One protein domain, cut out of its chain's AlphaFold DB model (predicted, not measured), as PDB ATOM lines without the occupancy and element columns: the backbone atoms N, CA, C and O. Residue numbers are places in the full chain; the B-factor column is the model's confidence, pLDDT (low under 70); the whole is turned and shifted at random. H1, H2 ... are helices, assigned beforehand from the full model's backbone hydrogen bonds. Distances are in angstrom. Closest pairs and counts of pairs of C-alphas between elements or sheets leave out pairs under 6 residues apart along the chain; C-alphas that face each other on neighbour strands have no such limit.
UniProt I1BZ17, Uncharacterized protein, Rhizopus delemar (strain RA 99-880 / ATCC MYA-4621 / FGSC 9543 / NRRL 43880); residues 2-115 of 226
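This is residues 2 to 115 of the 226 residues of an uncharacterized protein of Rhizopus delemar (strain RA 99-880 / ATCC MYA-4621 / FGSC 9543 / NRRL 43880) (UniProt I1BZ17). Three helices, H1, H3 and H4, make a loosely joined group whose centres form a triangle, with H1 and H3 each touching H4 but apart from each other, and the short H2 at one end, where the chain turns between H1 and H3. At the other end the long loop of residues 36 to 79 folds into a broad mass without a named element, and H5 lies at that end too, near H4. The printed part has 114 residues, with five named helices in the order H1 to H5 and no named strand. The class is all helix, though under half of the residues, 53, are in named elements. The whole is compact, with a radius of gyration of the C-alphas of 14.6 A and spans of 45 by 33 by 24 A.

Start with H1, residues 2 to 13, and H2, residues 16 to 19, which only just touch, only at the corner by their link, with 3 pairs of C-alphas within 8 A; the closest are those of Leu 11 and Leu 17, 5.1 A apart. Next comes H3, residues 23 to 35, which is apart from H1 and H2. Look on to H4, residues 80 to 92: it touches H3 at a shallow tilt of 21 degrees, opposite ways, as a helical hairpin. H3 touches H4 with residues 30 to 33 alone, and H4 touches H3 with residues 86 to 90 alone, the closest C-alphas being those of Ile 30 and Leu 90, 6.2 A apart. H1 touches H4 at a shallow tilt of 28 degrees, the same way, the closest C-alphas being those of Phe 5 and Asn 89, 5.8 A apart. Last is H5, residues 102 to 112, which is near H4, with 5 pairs of C-alphas within 10 A. In H1, H3, H4 and H5 every O i to N i+4 pair is within hydrogen-bond range; H2 is too short for such a pair.

Find C-alpha 2 at (30.060, -57.780, 117.392); from there H1 runs 16.3 A to C-alpha 13. H2 spans 5.1 A and H3 18.4 A. Find C-alpha 80 at (40.301, -55.984, 121.345), where H4 begins its 18.3 A. H5 runs 15.3 A to C-alpha 112 at (48.193, -56.316, 125.338).

The two C-alphas farthest apart are those of Asn 19 and Glu 115, at 47.7 A. The link from H3 to H4 is long, 44 residues; in it residues 37 to 38 pair with residues 52 to 53, antiparallel. The printed part has no cut, and no printed residue is under pLDDT 70.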
ATOM      1  N   THR A   2      29.890 -56.801 118.490       94.06
ATOM      2  CA  THR A   2      30.060 -57.780 117.392       94.06
ATOM      3  C   THR A   2      28.767 -58.145 116.657       94.06
ATOM      4  O   THR A   2      28.759 -58.226 115.436       94.06
ATOM      5  N   LEU A   3      27.648 -58.317 117.374       95.31
ATOM      6  CA  LEU A   3      26.354 -58.571 116.725       95.31
ATOM      7  C   LEU A   3      25.935 -57.404 115.820       95.31
ATOM      8  O   LEU A   3      25.507 -57.628 114.692       95.31
ATOM      9  N   ALA A   4      26.120 -56.167 116.294       95.19
ATOM     10  CA  ALA A   4      25.847 -54.977 115.497       95.19
ATOM     11  C   ALA A   4      26.721 -54.949 114.235       95.19
ATOM     12  O   ALA A   4      26.213 -54.620 113.175       95.19
ATOM     13  N   PHE A   5      27.979 -55.393 114.321       97.19
ATOM     14  CA  PHE A   5      28.854 -55.523 113.154       97.19
ATOM     15  C   PHE A   5      28.328 -56.489 112.098       97.19
ATOM     16  O   PHE A   5      28.293 -56.134 110.923       97.19
ATOM     17  N   PHE A   6      27.840 -57.666 112.489       96.44
ATOM     18  CA  PHE A   6      27.242 -58.578 111.514       96.44
ATOM     19  C   PHE A   6      25.966 -58.009 110.887       96.44
ATOM     20  O   PHE A   6      25.783 -58.123 109.677       96.44
ATOM     21  N   CYS A   7      25.110 -57.353 111.674       96.06
ATOM     22  CA  CYS A   7      23.884 -56.741 111.160       96.06
ATOM     23  C   CYS A   7      24.171 -55.557 110.223       96.06
ATOM     24  O   CYS A   7      23.634 -55.509 109.119       96.06
ATOM     25  N   LEU A   8      25.027 -54.621 110.635       95.62
ATOM     26  CA  LEU A   8      25.392 -53.442 109.845       95.62
ATOM     27  C   LEU A   8      26.180 -53.827 108.592       95.62
ATOM     28  O   LEU A   8      25.895 -53.310 107.516       95.62
ATOM     29  N   GLY A   9      27.112 -54.776 108.709       94.50
ATOM     30  CA  GLY A   9      27.841 -55.322 107.568       94.50
ATOM     31  C   GLY A   9      26.908 -55.976 106.550       94.50
ATOM     32  O   GLY A   9      27.026 -55.707 105.359       94.50
ATOM     33  N   ALA A  10      25.924 -56.764 107.000       95.31
ATOM     34  CA  ALA A  10      24.926 -57.352 106.107       95.31
ATOM     35  C   ALA A  10      24.064 -56.283 105.414       95.31
ATOM     36  O   ALA A  10      23.879 -56.345 104.201       95.31
ATOM     37  N   LEU A  11      23.579 -55.277 106.152       94.94
ATOM     38  CA  LEU A  11      22.802 -54.172 105.576       94.94
ATOM     39  C   LEU A  11      23.609 -53.370 104.550       94.94
ATOM     40  O   LEU A  11      23.074 -52.997 103.508       94.94
ATOM     41  N   SER A  12      24.888 -53.119 104.831       94.50
ATOM     42  CA  SER A  12      25.795 -52.430 103.914       94.50
ATOM     43  C   SER A  12      26.038 -53.248 102.641       94.50
ATOM     44  O   SER A  12      25.875 -52.723 101.544       94.50
ATOM     45  N   LEU A  13      26.320 -54.551 102.767       94.44
ATOM     46  CA  LEU A  13      26.528 -55.448 101.621       94.44
ATOM     47  C   LEU A  13      25.286 -55.593 100.730       94.44
ATOM     48  O   LEU A  13      25.421 -55.790  99.525       94.44
ATOM     49  N   LEU A  14      24.088 -55.498 101.310       95.38
ATOM     50  CA  LEU A  14      22.823 -55.537 100.575       95.38
ATOM     51  C   LEU A  14      22.419 -54.172  99.986       95.38
ATOM     52  O   LEU A  14      21.432 -54.104  99.262       95.38
ATOM     53  N   GLY A  15      23.151 -53.091 100.284       92.75
ATOM     54  CA  GLY A  15      22.800 -51.726  99.865       92.75
ATOM     55  C   GLY A  15      21.611 -51.123 100.626       92.75
ATOM     56  O   GLY A  15      21.101 -50.067 100.265       92.75
ATOM     57  N   GLU A  16      21.158 -51.766 101.698       93.50
ATOM     58  CA  GLU A  16      19.961 -51.381 102.455       93.50
ATOM     59  C   GLU A  16      20.250 -50.284 103.486       93.50
ATOM     60  O   GLU A  16      19.352 -49.545 103.892       93.50
ATOM     61  N   LEU A  17      21.516 -50.147 103.894       90.56
ATOM     62  CA  LEU A  17      21.943 -49.147 104.872       90.56
ATOM     63  C   LEU A  17      21.750 -47.706 104.368       90.56
ATOM     64  O   LEU A  17      21.439 -46.814 105.153       90.56
ATOM     65  N   GLU A  18      21.930 -47.466 103.072       86.81
ATOM     66  CA  GLU A  18      21.737 -46.140 102.472       86.81
ATOM     67  C   GLU A  18      20.281 -45.901 102.070       86.81
ATOM     68  O   GLU A  18      19.777 -44.790 102.217       86.81
ATOM     69  N   ASN A  19      19.595 -46.950 101.614       87.69
ATOM     70  CA  ASN A  19      18.254 -46.837 101.046       87.69
ATOM     71  C   ASN A  19      17.141 -46.813 102.103       87.69
ATOM     72  O   ASN A  19      16.142 -46.121 101.916       87.69
ATOM     73  N   ASN A  20      17.295 -47.564 103.199       90.69
ATOM     74  CA  ASN A  20      16.191 -47.854 104.122       90.69
ATOM     75  C   ASN A  20      16.443 -47.436 105.576       90.69
ATOM     76  O   ASN A  20      15.527 -47.499 106.400       90.69
ATOM     77  N   VAL A  21      17.650 -46.977 105.915       92.19
ATOM     78  CA  VAL A  21      17.967 -46.493 107.265       92.19
ATOM     79  C   VAL A  21      18.025 -44.970 107.275       92.19
ATOM     80  O   VAL A  21      18.797 -44.360 106.541       92.19
ATOM     81  N   SER A  22      17.230 -44.351 108.150       93.88
ATOM     82  CA  SER A  22      17.234 -42.900 108.328       93.88
ATOM     83  C   SER A  22      18.567 -42.397 108.889       93.88
ATOM     84  O   SER A  22      19.208 -43.047 109.717       93.88
ATOM     85  N   GLU A  23      18.946 -41.176 108.512       93.06
ATOM     86  CA  GLU A  23      20.147 -40.519 109.042       93.06
ATOM     87  C   GLU A  23      20.103 -40.341 110.567       93.06
ATOM     88  O   GLU A  23      21.138 -40.384 111.225       93.06
ATOM     89  N   GLN A  24      18.907 -40.195 111.151       94.81
ATOM     90  CA  GLN A  24      18.756 -40.136 112.606       94.81
ATOM     91  C   GLN A  24      19.145 -41.464 113.264       94.81
ATOM     92  O   GLN A  24      19.924 -41.457 114.211       94.81
ATOM     93  N   ASN A  25      18.689 -42.599 112.725       95.19
ATOM     94  CA  ASN A  25      19.051 -43.910 113.265       95.19
ATOM     95  C   ASN A  25      20.563 -44.147 113.182       95.19
ATOM     96  O   ASN A  25      21.152 -44.648 114.136       95.19
ATOM     97  N   LYS A  26      21.208 -43.749 112.073       95.31
ATOM     98  CA  LYS A  26      22.670 -43.848 111.937       95.31
ATOM     99  C   LYS A  26      23.382 -43.055 113.033       95.31
ATOM    100  O   LYS A  26      24.276 -43.595 113.677       95.31
ATOM    101  N   ARG A  27      22.953 -41.814 113.291       96.00
ATOM    102  CA  ARG A  27      23.501 -40.975 114.373       96.00
ATOM    103  C   ARG A  27      23.305 -41.607 115.745       96.00
ATOM    104  O   ARG A  27      24.264 -41.689 116.503       96.00
ATOM    105  N   ASP A  28      22.110 -42.114 116.033       96.50
ATOM    106  CA  ASP A  28      21.809 -42.759 117.315       96.50
ATOM    107  C   ASP A  28      22.676 -44.012 117.531       96.50
ATOM    108  O   ASP A  28      23.156 -44.269 118.638       96.50
ATOM    109  N   TRP A  29      22.927 -44.790 116.472       97.19
ATOM    110  CA  TRP A  29      23.805 -45.961 116.530       97.19
ATOM    111  C   TRP A  29      25.275 -45.581 116.693       97.19
ATOM    112  O   TRP A  29      25.974 -46.218 117.481       97.19
ATOM    113  N   ILE A  30      25.738 -44.543 115.994       97.81
ATOM    114  CA  ILE A  30      27.086 -43.988 116.166       97.81
ATOM    115  C   ILE A  30      27.280 -43.533 117.619       97.81
ATOM    116  O   ILE A  30      28.258 -43.921 118.261       97.81
ATOM    117  N   ASP A  31      26.335 -42.772 118.167       97.44
ATOM    118  CA  ASP A  31      26.392 -42.303 119.551       97.44
ATOM    119  C   ASP A  31      26.371 -43.488 120.528       97.44
ATOM    120  O   ASP A  31      27.162 -43.538 121.472       97.44
ATOM    121  N   TRP A  32      25.568 -44.521 120.263       97.00
ATOM    122  CA  TRP A  32      25.607 -45.742 121.063       97.00
ATOM    123  C   TRP A  32      26.976 -46.431 121.050       97.00
ATOM    124  O   TRP A  32      27.435 -46.869 122.111       97.00
ATOM    125  N   ILE A  33      27.645 -46.505 119.893       97.56
ATOM    126  CA  ILE A  33      28.996 -47.069 119.778       97.56
ATOM    127  C   ILE A  33      29.987 -46.234 120.593       97.56
ATOM    128  O   ILE A  33      30.756 -46.799 121.373       97.56
ATOM    129  N   TYR A  34      29.936 -44.904 120.480       97.50
ATOM    130  CA  TYR A  34      30.823 -44.012 121.226       97.50
ATOM    131  C   TYR A  34      30.620 -44.068 122.736       97.50
ATOM    132  O   TYR A  34      31.604 -44.052 123.475       97.50
ATOM    133  N   ALA A  35      29.387 -44.252 123.204       95.50
ATOM    134  CA  ALA A  35      29.113 -44.483 124.621       95.50
ATOM    135  C   ALA A  35      29.788 -45.764 125.160       95.50
ATOM    136  O   ALA A  35      29.980 -45.907 126.366       95.50
ATOM    137  N   GLN A  36      30.185 -46.703 124.286       96.19
ATOM    138  CA  GLN A  36      30.929 -47.904 124.678       96.19
ATOM    139  C   GLN A  36      32.448 -47.706 124.710       96.19
ATOM    140  O   GLN A  36      33.152 -48.638 125.104       96.19
ATOM    141  N   GLN A  37      32.970 -46.534 124.346       96.00
ATOM    142  CA  GLN A  37      34.403 -46.259 124.395       96.00
ATOM    143  C   GLN A  37      34.883 -46.134 125.853       96.00
ATOM    144  O   GLN A  37      34.318 -45.399 126.667       96.00
ATOM    145  N   VAL A  38      35.913 -46.894 126.214       94.81
ATOM    146  CA  VAL A  38      36.691 -46.740 127.445       94.81
ATOM    147  C   VAL A  38      37.761 -45.694 127.155       94.81
ATOM    148  O   VAL A  38      38.688 -45.944 126.381       94.81
ATOM    149  N   LEU A  39      37.580 -44.513 127.733       94.12
ATOM    150  CA  LEU A  39      38.451 -43.351 127.573       94.12
ATOM    151  C   LEU A  39      39.516 -43.334 128.678       94.12
ATOM    152  O   LEU A  39      39.321 -43.982 129.705       94.12
ATOM    153  N   PRO A  40      40.619 -42.590 128.520       93.44
ATOM    154  CA  PRO A  40      41.580 -42.418 129.603       93.44
ATOM    155  C   PRO A  40      40.927 -41.760 130.827       93.44
ATOM    156  O   PRO A  40      39.999 -40.944 130.706       93.44
ATOM    157  N   ALA A  41      41.400 -42.145 132.010       90.12
ATOM    158  CA  ALA A  41      40.964 -41.554 133.262       90.12
ATOM    159  C   ALA A  41      41.393 -40.081 133.351       90.12
ATOM    160  O   ALA A  41      42.413 -39.680 132.795       90.12
ATOM    161  N   ARG A  42      40.575 -39.248 134.009       83.12
ATOM    162  CA  ARG A  42      40.813 -37.791 134.102       83.12
ATOM    163  C   ARG A  42      42.079 -37.439 134.873       83.12
ATOM    164  O   ARG A  42      42.831 -36.573 134.444       83.12
ATOM    165  N   ASP A  43      42.268 -38.112 136.001       80.00
ATOM    166  CA  ASP A  43      43.220 -37.706 137.036       80.00
ATOM    167  C   ASP A  43      44.277 -38.784 137.320       80.00
ATOM    168  O   ASP A  43      45.091 -38.629 138.231       80.00
ATOM    169  N   SER A  44      44.265 -39.892 136.572       78.75
ATOM    170  CA  SER A  44      45.208 -40.987 136.771       78.75
ATOM    171  C   SER A  44      45.529 -41.745 135.489       78.75
ATOM    172  O   SER A  44      44.801 -41.718 134.501       78.75
ATOM    173  N   ASP A  45      46.645 -42.458 135.551       80.00
ATOM    174  CA  ASP A  45      47.160 -43.325 134.495       80.00
ATOM    175  C   ASP A  45      46.696 -44.785 134.666       80.00
ATOM    176  O   ASP A  45      47.154 -45.686 133.961       80.00
ATOM    177  N   ASP A  46      45.768 -45.032 135.595       79.69
ATOM    178  CA  ASP A  46      45.422 -46.375 136.075       79.69
ATOM    179  C   ASP A  46      44.768 -47.254 135.001       79.69
ATOM    180  O   ASP A  46      44.809 -48.481 135.088       79.69
ATOM    181  N   ASN A  47      44.161 -46.645 133.976       88.25
ATOM    182  CA  ASN A  47      43.375 -47.350 132.966       88.25
ATOM    183  C   ASN A  47      44.006 -47.371 131.560       88.25
ATOM    184  O   ASN A  47      43.353 -47.773 130.592       88.25
ATOM    185  N   LYS A  48      45.285 -46.997 131.440       87.00
ATOM    186  CA  LYS A  48      46.031 -46.975 130.167       87.00
ATOM    187  C   LYS A  48      46.037 -48.308 129.420       87.00
ATOM    188  O   LYS A  48      45.994 -48.335 128.193       87.00
ATOM    189  N   ALA A  49      46.043 -49.415 130.160       90.56
ATOM    190  CA  ALA A  49      46.052 -50.766 129.604       90.56
ATOM    191  C   ALA A  49      44.655 -51.314 129.244       90.56
ATOM    192  O   ALA A  49      44.553 -52.451 128.789       90.56
ATOM    193  N   VAL A  50      43.574 -50.559 129.483       93.94
ATOM    194  CA  VAL A  50      42.189 -51.048 129.324       93.94
ATOM    195  C   VAL A  50      41.302 -50.140 128.463       93.94
ATOM    196  O   VAL A  50      40.088 -50.348 128.399       93.94
ATOM    197  N   CYS A  51      41.882 -49.149 127.784       95.81
ATOM    198  CA  CYS A  51      41.169 -48.253 126.874       95.81
ATOM    199  C   CYS A  51      40.766 -48.967 125.568       95.81
ATOM    200  O   CYS A  51      41.335 -49.990 125.188       95.81
ATOM    201  N   GLY A  52      39.739 -48.478 124.871       96.38
ATOM    202  CA  GLY A  52      39.191 -49.125 123.665       96.38
ATOM    203  C   GLY A  52      37.672 -49.158 123.667       96.38
ATOM    204  O   GLY A  52      37.062 -48.205 124.124       96.38
ATOM    205  N   PHE A  53      37.039 -50.224 123.175       97.25
ATOM    206  CA  PHE A  53      35.576 -50.348 123.211       97.25
ATOM    207  C   PHE A  53      35.095 -51.575 123.983       97.25
ATOM    208  O   PHE A  53      35.690 -52.657 123.945       97.25
ATOM    209  N   ARG A  54      33.959 -51.392 124.657       95.31
ATOM    210  CA  ARG A  54      33.190 -52.441 125.329       95.31
ATOM    211  C   ARG A  54      32.277 -53.163 124.338       95.31
ATOM    212  O   ARG A  54      31.946 -52.662 123.264       95.31
ATOM    213  N   GLY A  55      31.814 -54.348 124.731       94.00
ATOM    214  CA  GLY A  55      30.810 -55.094 123.967       94.00
ATOM    215  C   GLY A  55      29.394 -54.522 124.100       94.00
ATOM    216  O   GLY A  55      28.607 -54.603 123.151       94.00
ATOM    217  N   SER A  56      29.078 -53.960 125.266       93.81
ATOM    218  CA  SER A  56      27.778 -53.409 125.660       93.81
ATOM    219  C   SER A  56      27.925 -52.591 126.953       93.81
ATOM    220  O   SER A  56      28.977 -52.627 127.595       93.81
ATOM    221  N   SER A  57      26.846 -51.930 127.378       91.44
ATOM    222  CA  SER A  57      26.773 -51.097 128.587       91.44
ATOM    223  C   SER A  57      26.629 -51.901 129.891       91.44
ATOM    224  O   SER A  57      25.975 -51.457 130.834       91.44
ATOM    225  N   TRP A  58      27.196 -53.110 129.951       87.62
ATOM    226  CA  TRP A  58      27.029 -54.029 131.085       87.62
ATOM    227  C   TRP A  58      27.641 -53.499 132.390       87.62
ATOM    228  O   TRP A  58      27.157 -53.844 133.463       87.62
ATOM    229  N   SER A  59      28.661 -52.638 132.307       84.88
ATOM    230  CA  SER A  59      29.320 -52.033 133.469       84.88
ATOM    231  C   SER A  59      28.474 -50.962 134.168       84.88
ATOM    232  O   SER A  59      28.913 -50.389 135.161       84.88
ATOM    233  N   GLY A  60      27.256 -50.688 133.681       85.38
ATOM    234  CA  GLY A  60      26.317 -49.769 134.327       85.38
ATOM    235  C   GLY A  60      26.683 -48.292 134.181       85.38
ATOM    236  O   GLY A  60      26.163 -47.461 134.919       85.38
ATOM    237  N   ARG A  61      27.574 -47.952 133.241       84.25
ATOM    238  CA  ARG A  61      27.949 -46.562 132.974       84.25
ATOM    239  C   ARG A  61      26.792 -45.742 132.420       84.25
ATOM    240  O   ARG A  61      25.971 -46.231 131.643       84.25
ATOM    241  N   THR A  62      26.810 -44.461 132.767       88.62
ATOM    242  CA  THR A  62      25.961 -43.444 132.156       88.62
ATOM    243  C   THR A  62      26.224 -43.363 130.652       88.62
ATOM    244  O   THR A  62      27.352 -43.525 130.187       88.62
ATOM    245  N   PHE A  63      25.167 -43.121 129.882       93.56
ATOM    246  CA  PHE A  63      25.255 -42.946 128.438       93.56
ATOM    247  C   PHE A  63      25.885 -41.585 128.097       93.56
ATOM    248  O   PHE A  63      25.214 -40.558 128.161       93.56
ATOM    249  N   GLU A  64      27.174 -41.581 127.748       92.69
ATOM    250  CA  GLU A  64      27.949 -40.361 127.471       92.69
ATOM    251  C   GLU A  64      28.710 -40.449 126.128       92.69
ATOM    252  O   GLU A  64      29.922 -40.662 126.103       92.69
ATOM    253  N   PRO A  65      28.029 -40.275 124.981       93.44
ATOM    254  CA  PRO A  65      28.629 -40.445 123.648       93.44
ATOM    255  C   PRO A  65      29.639 -39.359 123.239       93.44
ATOM    256  O   PRO A  65      30.392 -39.544 122.285       93.44
ATOM    257  N   TYR A  66      29.667 -38.225 123.943       93.31
ATOM    258  CA  TYR A  66      30.559 -37.089 123.663       93.31
ATOM    259  C   TYR A  66      31.634 -36.894 124.743       93.31
ATOM    260  O   TYR A  66      32.297 -35.857 124.781       93.31
ATOM    261  N   ALA A  67      31.795 -37.862 125.650       90.06
ATOM    262  CA  ALA A  67      32.834 -37.799 126.667       90.06
ATOM    263  C   ALA A  67      34.235 -37.852 126.029       90.06
ATOM    264  O   ALA A  67      34.466 -38.545 125.042       90.06
ATOM    265  N   THR A  68      35.188 -37.135 126.624       88.12
ATOM    266  CA  THR A  68      36.613 -37.160 126.235       88.12
ATOM    267  C   THR A  68      37.489 -37.904 127.242       88.12
ATOM    268  O   THR A  68      38.598 -38.324 126.928       88.12
ATOM    269  N   THR A  69      36.969 -38.088 128.451       87.56
ATOM    270  CA  THR A  69      37.605 -38.743 129.595       87.56
ATOM    271  C   THR A  69      36.533 -39.467 130.401       87.56
ATOM    272  O   THR A  69      35.359 -39.092 130.330       87.56
ATOM    273  N   CYS A  70      36.911 -40.469 131.193       85.38
ATOM    274  CA  CYS A  70      35.960 -41.170 132.056       85.38
ATOM    275  C   CYS A  70      36.491 -41.373 133.479       85.38
ATOM    276  O   CYS A  70      37.686 -41.286 133.727       85.38
ATOM    277  N   GLU A  71      35.606 -41.672 134.426       85.94
ATOM    278  CA  GLU A  71      36.015 -42.172 135.744       85.94
ATOM    279  C   GLU A  71      36.552 -43.603 135.608       85.94
ATOM    280  O   GLU A  71      35.963 -44.407 134.875       85.94
ATOM    281  N   TYR A  72      37.654 -43.936 136.281       85.69
ATOM    282  CA  TYR A  72      38.141 -45.313 136.322       85.69
ATOM    283  C   TYR A  72      37.212 -46.171 137.187       85.69
ATOM    284  O   TYR A  72      36.957 -45.852 138.343       85.69
ATOM    285  N   ILE A  73      36.722 -47.275 136.622       85.38
ATOM    286  CA  ILE A  73      35.899 -48.250 137.336       85.38
ATOM    287  C   ILE A  73      36.643 -49.587 137.288       85.38
ATOM    288  O   ILE A  73      36.949 -50.059 136.189       85.38
ATOM    289  N   PRO A  74      36.930 -50.221 138.437       85.75
ATOM    290  CA  PRO A  74      37.525 -51.550 138.457       85.75
ATOM    291  C   PRO A  74      36.730 -52.538 137.597       85.75
ATOM    292  O   PRO A  74      35.500 -52.543 137.624       85.75
ATOM    293  N   TYR A  75      37.438 -53.388 136.848       85.94
ATOM    294  CA  TYR A  75      36.881 -54.404 135.936       85.94
ATOM    295  C   TYR A  75      36.166 -53.871 134.686       85.94
ATOM    296  O   TYR A  75      35.821 -54.659 133.802       85.94
ATOM    297  N   ASP A  76      35.995 -52.556 134.552       90.19
ATOM    298  CA  ASP A  76      35.526 -51.953 133.313       90.19
ATOM    299  C   ASP A  76      36.687 -51.856 132.321       90.19
ATOM    300  O   ASP A  76      37.532 -50.966 132.396       90.19
ATOM    301  N   SER A  77      36.738 -52.815 131.402       92.00
ATOM    302  CA  SER A  77      37.819 -52.943 130.432       92.00
ATOM    303  C   SER A  77      37.292 -53.065 129.012       92.00
ATOM    304  O   SER A  77      36.185 -53.552 128.754       92.00
ATOM    305  N   SER A  78      38.106 -52.599 128.070       95.00
ATOM    306  CA  SER A  78      37.888 -52.863 126.660       95.00
ATOM    307  C   SER A  78      38.235 -54.313 126.320       95.00
ATOM    308  O   SER A  78      38.874 -55.044 127.082       95.00
ATOM    309  N   HIS A  79      37.804 -54.735 125.137       96.50
ATOM    310  CA  HIS A  79      38.218 -56.004 124.561       96.50
ATOM    311  C   HIS A  79      38.591 -55.776 123.102       96.50
ATOM    312  O   HIS A  79      37.817 -55.180 122.353       96.50
ATOM    313  N   ILE A  80      39.733 -56.299 122.662       97.00
ATOM    314  CA  ILE A  80      40.301 -55.984 121.345       97.00
ATOM    315  C   ILE A  80      39.346 -56.294 120.181       97.00
ATOM    316  O   ILE A  80      39.193 -55.485 119.272       97.00
ATOM    317  N   ALA A  81      38.613 -57.412 120.245       97.06
ATOM    318  CA  ALA A  81      37.597 -57.752 119.244       97.06
ATOM    319  C   ALA A  81      36.421 -56.753 119.201       97.06
ATOM    320  O   ALA A  81      35.865 -56.488 118.133       97.06
ATOM    321  N   ASN A  82      36.049 -56.170 120.347       97.81
ATOM    322  CA  ASN A  82      35.019 -55.135 120.414       97.81
ATOM    323  C   ASN A  82      35.559 -53.798 119.898       97.81
ATOM    324  O   ASN A  82      34.845 -53.119 119.175       97.81
ATOM    325  N   THR A  83      36.817 -53.454 120.188       98.19
ATOM    326  CA  THR A  83      37.499 -52.289 119.596       98.19
ATOM    327  C   THR A  83      37.547 -52.394 118.073       98.19
ATOM    328  O   THR A  83      37.108 -51.478 117.387       98.19
ATOM    329  N   TYR A  84      37.986 -53.534 117.538       98.25
ATOM    330  CA  TYR A  84      38.004 -53.803 116.098       98.25
ATOM    331  C   TYR A  84      36.618 -53.629 115.456       98.25
ATOM    332  O   TYR A  84      36.458 -52.864 114.507       98.25
ATOM    333  N   THR A  85      35.596 -54.301 115.997       98.12
ATOM    334  CA  THR A  85      34.238 -54.226 115.434       98.12
ATOM    335  C   THR A  85      33.586 -52.860 115.628       98.12
ATOM    336  O   THR A  85      32.830 -52.438 114.761       98.12
ATOM    337  N   ALA A  86      33.889 -52.136 116.708       98.31
ATOM    338  CA  ALA A  86      33.408 -50.774 116.918       98.31
ATOM    339  C   ALA A  86      33.944 -49.814 115.854       98.31
ATOM    340  O   ALA A  86      33.159 -49.081 115.258       98.31
ATOM    341  N   LEU A  87      35.250 -49.860 115.565       98.50
ATOM    342  CA  LEU A  87      35.853 -49.027 114.521       98.50
ATOM    343  C   LEU A  87      35.257 -49.333 113.143       98.50
ATOM    344  O   LEU A  87      34.905 -48.412 112.415       98.50
ATOM    345  N   LEU A  88      35.076 -50.614 112.805       97.94
ATOM    346  CA  LEU A  88      34.411 -50.989 111.555       97.94
ATOM    347  C   LEU A  88      32.958 -50.517 111.498       97.94
ATOM    348  O   LEU A  88      32.529 -50.036 110.458       97.94
ATOM    349  N   ASN A  89      32.208 -50.622 112.595       98.06
ATOM    350  CA  ASN A  89      30.832 -50.130 112.639       98.06
ATOM    351  C   ASN A  89      30.760 -48.626 112.392       98.06
ATOM    352  O   ASN A  89      29.915 -48.186 111.622       98.06
ATOM    353  N   LEU A  90      31.651 -47.852 113.015       98.25
ATOM    354  CA  LEU A  90      31.741 -46.410 112.793       98.25
ATOM    355  C   LEU A  90      32.017 -46.102 111.314       98.25
ATOM    356  O   LEU A  90      31.289 -45.317 110.713       98.25
ATOM    357  N   LEU A  91      32.979 -46.798 110.701       97.75
ATOM    358  CA  LEU A  91      33.290 -46.641 109.277       97.75
ATOM    359  C   LEU A  91      32.122 -47.036 108.360       97.75
ATOM    360  O   LEU A  91      31.817 -46.311 107.418       97.75
ATOM    361  N   ILE A  92      31.442 -48.154 108.638       96.81
ATOM    362  CA  ILE A  92      30.265 -48.607 107.876       96.81
ATOM    363  C   ILE A  92      29.134 -47.572 107.955       96.81
ATOM    364  O   ILE A  92      28.412 -47.369 106.983       96.81
ATOM    365  N   LEU A  93      28.983 -46.907 109.102       96.69
ATOM    366  CA  LEU A  93      27.983 -45.859 109.314       96.69
ATOM    367  C   LEU A  93      28.398 -44.492 108.744       96.69
ATOM    368  O   LEU A  93      27.596 -43.561 108.797       96.69
ATOM    369  N   GLY A  94      29.604 -44.372 108.179       95.50
ATOM    370  CA  GLY A  94      30.113 -43.144 107.566       95.50
ATOM    371  C   GLY A  94      30.700 -42.128 108.550       95.50
ATOM    372  O   GLY A  94      30.819 -40.955 108.203       95.50
ATOM    373  N   ASP A  95      31.044 -42.547 109.769       97.44
ATOM    374  CA  ASP A  95      31.725 -41.697 110.751       97.44
ATOM    375  C   ASP A  95      33.215 -41.508 110.389       97.44
ATOM    376  O   ASP A  95      33.840 -42.354 109.744       97.44
ATOM    377  N   ASP A  96      33.791 -40.375 110.794       96.69
ATOM    378  CA  ASP A  96      35.162 -39.964 110.465       96.69
ATOM    379  C   ASP A  96      36.211 -40.387 111.510       96.69
ATOM    380  O   ASP A  96      37.402 -40.090 111.371       96.69
ATOM    381  N   LEU A  97      35.781 -41.084 112.565       97.56
ATOM    382  CA  LEU A  97      36.578 -41.510 113.710       97.56
ATOM    383  C   LEU A  97      37.184 -40.351 114.523       97.56
ATOM    384  O   LEU A  97      38.071 -40.588 115.347       97.56
ATOM    385  N   SER A  98      36.721 -39.110 114.353       96.62
ATOM    386  CA  SER A  98      37.268 -37.924 115.039       96.62
ATOM    387  C   SER A  98      37.134 -37.983 116.564       96.62
ATOM    388  O   SER A  98      37.993 -37.472 117.284       96.62
ATOM    389  N   ARG A  99      36.090 -38.649 117.070       96.50
ATOM    390  CA  ARG A  99      35.841 -38.854 118.510       96.50
ATOM    391  C   ARG A  99      36.543 -40.094 119.083       96.50
ATOM    392  O   ARG A  99      36.395 -40.403 120.267       96.50
ATOM    393  N   VAL A 100      37.282 -40.849 118.266       97.44
ATOM    394  CA  VAL A 100      38.059 -41.999 118.744       97.44
ATOM    395  C   VAL A 100      39.348 -41.505 119.390       97.44
ATOM    396  O   VAL A 100      40.151 -40.820 118.756       97.44
ATOM    397  N   ASN A 101      39.602 -41.910 120.634       96.50
ATOM    398  CA  ASN A 101      40.884 -41.657 121.278       96.50
ATOM    399  C   ASN A 101      41.934 -42.660 120.770       96.50
ATOM    400  O   ASN A 101      42.196 -43.695 121.385       96.50
ATOM    401  N   LYS A 102      42.519 -42.349 119.606       96.69
ATOM    402  CA  LYS A 102      43.483 -43.217 118.913       96.69
ATOM    403  C   LYS A 102      44.693 -43.547 119.787       96.69
ATOM    404  O   LYS A 102      45.071 -44.708 119.883       96.69
ATOM    405  N   HIS A 103      45.248 -42.541 120.468       95.75
ATOM    406  CA  HIS A 103      46.413 -42.713 121.336       95.75
ATOM    407  C   HIS A 103      46.141 -43.722 122.456       95.75
ATOM    408  O   HIS A 103      46.931 -44.640 122.653       95.75
ATOM    409  N   ALA A 104      45.004 -43.602 123.147       96.00
ATOM    410  CA  ALA A 104      44.647 -44.519 124.227       96.00
ATOM    411  C   ALA A 104      44.465 -45.966 123.731       96.00
ATOM    412  O   ALA A 104      44.876 -46.908 124.405       96.00
ATOM    413  N   ILE A 105      43.899 -46.154 122.531       97.69
ATOM    414  CA  ILE A 105      43.769 -47.481 121.912       97.69
ATOM    415  C   ILE A 105      45.146 -48.081 121.606       97.69
ATOM    416  O   ILE A 105      45.390 -49.237 121.946       97.69
ATOM    417  N   LEU A 106      46.046 -47.312 120.989       97.44
ATOM    418  CA  LEU A 106      47.395 -47.771 120.638       97.44
ATOM    419  C   LEU A 106      48.237 -48.074 121.882       97.44
ATOM    420  O   LEU A 106      48.963 -49.068 121.915       97.44
ATOM    421  N   GLU A 107      48.100 -47.260 122.928       96.62
ATOM    422  CA  GLU A 107      48.722 -47.514 124.223       96.62
ATOM    423  C   GLU A 107      48.202 -48.817 124.836       96.62
ATOM    424  O   GLU A 107      48.996 -49.634 125.301       96.62
ATOM    425  N   THR A 108      46.894 -49.081 124.765       96.88
ATOM    426  CA  THR A 108      46.337 -50.374 125.186       96.88
ATOM    427  C   THR A 108      46.887 -51.531 124.348       96.88
ATOM    428  O   THR A 108      47.310 -52.524 124.931       96.88
ATOM    429  N   LEU A 109      46.966 -51.417 123.015       97.38
ATOM    430  CA  LEU A 109      47.552 -52.471 122.166       97.38
ATOM    431  C   LEU A 109      48.975 -52.839 122.603       97.38
ATOM    432  O   LEU A 109      49.287 -54.025 122.713       97.38
ATOM    433  N   ARG A 110      49.787 -51.836 122.954       96.69
ATOM    434  CA  ARG A 110      51.155 -52.046 123.443       96.69
ATOM    435  C   ARG A 110      51.196 -52.848 124.743       96.69
ATOM    436  O   ARG A 110      52.079 -53.677 124.915       96.69
ATOM    437  N   HIS A 111      50.244 -52.622 125.648       95.75
ATOM    438  CA  HIS A 111      50.136 -53.379 126.901       95.75
ATOM    439  C   HIS A 111      49.575 -54.795 126.698       95.75
ATOM    440  O   HIS A 111      49.832 -55.683 127.511       95.75
ATOM    441  N   LEU A 112      48.780 -55.012 125.647       96.56
ATOM    442  CA  LEU A 112      48.193 -56.316 125.338       96.56
ATOM    443  C   LEU A 112      49.173 -57.249 124.620       96.56
ATOM    444  O   LEU A 112      49.041 -58.471 124.740       96.56
ATOM    445  N   GLN A 113      50.147 -56.707 123.889       97.25
ATOM    446  CA  GLN A 113      51.187 -57.506 123.254       97.25
ATOM    447  C   GLN A 113      52.118 -58.133 124.300       97.25
ATOM    448  O   GLN A 113      52.516 -57.498 125.274       97.25
ATOM    449  N   GLN A 114      52.442 -59.405 124.108       95.81
ATOM    450  CA  GLN A 114      53.291 -60.179 125.006       95.81
ATOM    451  C   GLN A 114      54.732 -60.257 124.499       95.81
ATOM    452  O   GLN A 114      55.041 -59.905 123.359       95.81
ATOM    453  N   GLU A 115      55.627 -60.771 125.343       95.56
ATOM    454  CA  GLU A 115      57.043 -60.917 124.997       95.56
ATOM    455  C   GLU A 115      57.287 -61.824 123.785       95.56
ATOM    456  O   GLU A 115      58.227 -61.561 123.036       95.56
TER     457      GLU A 115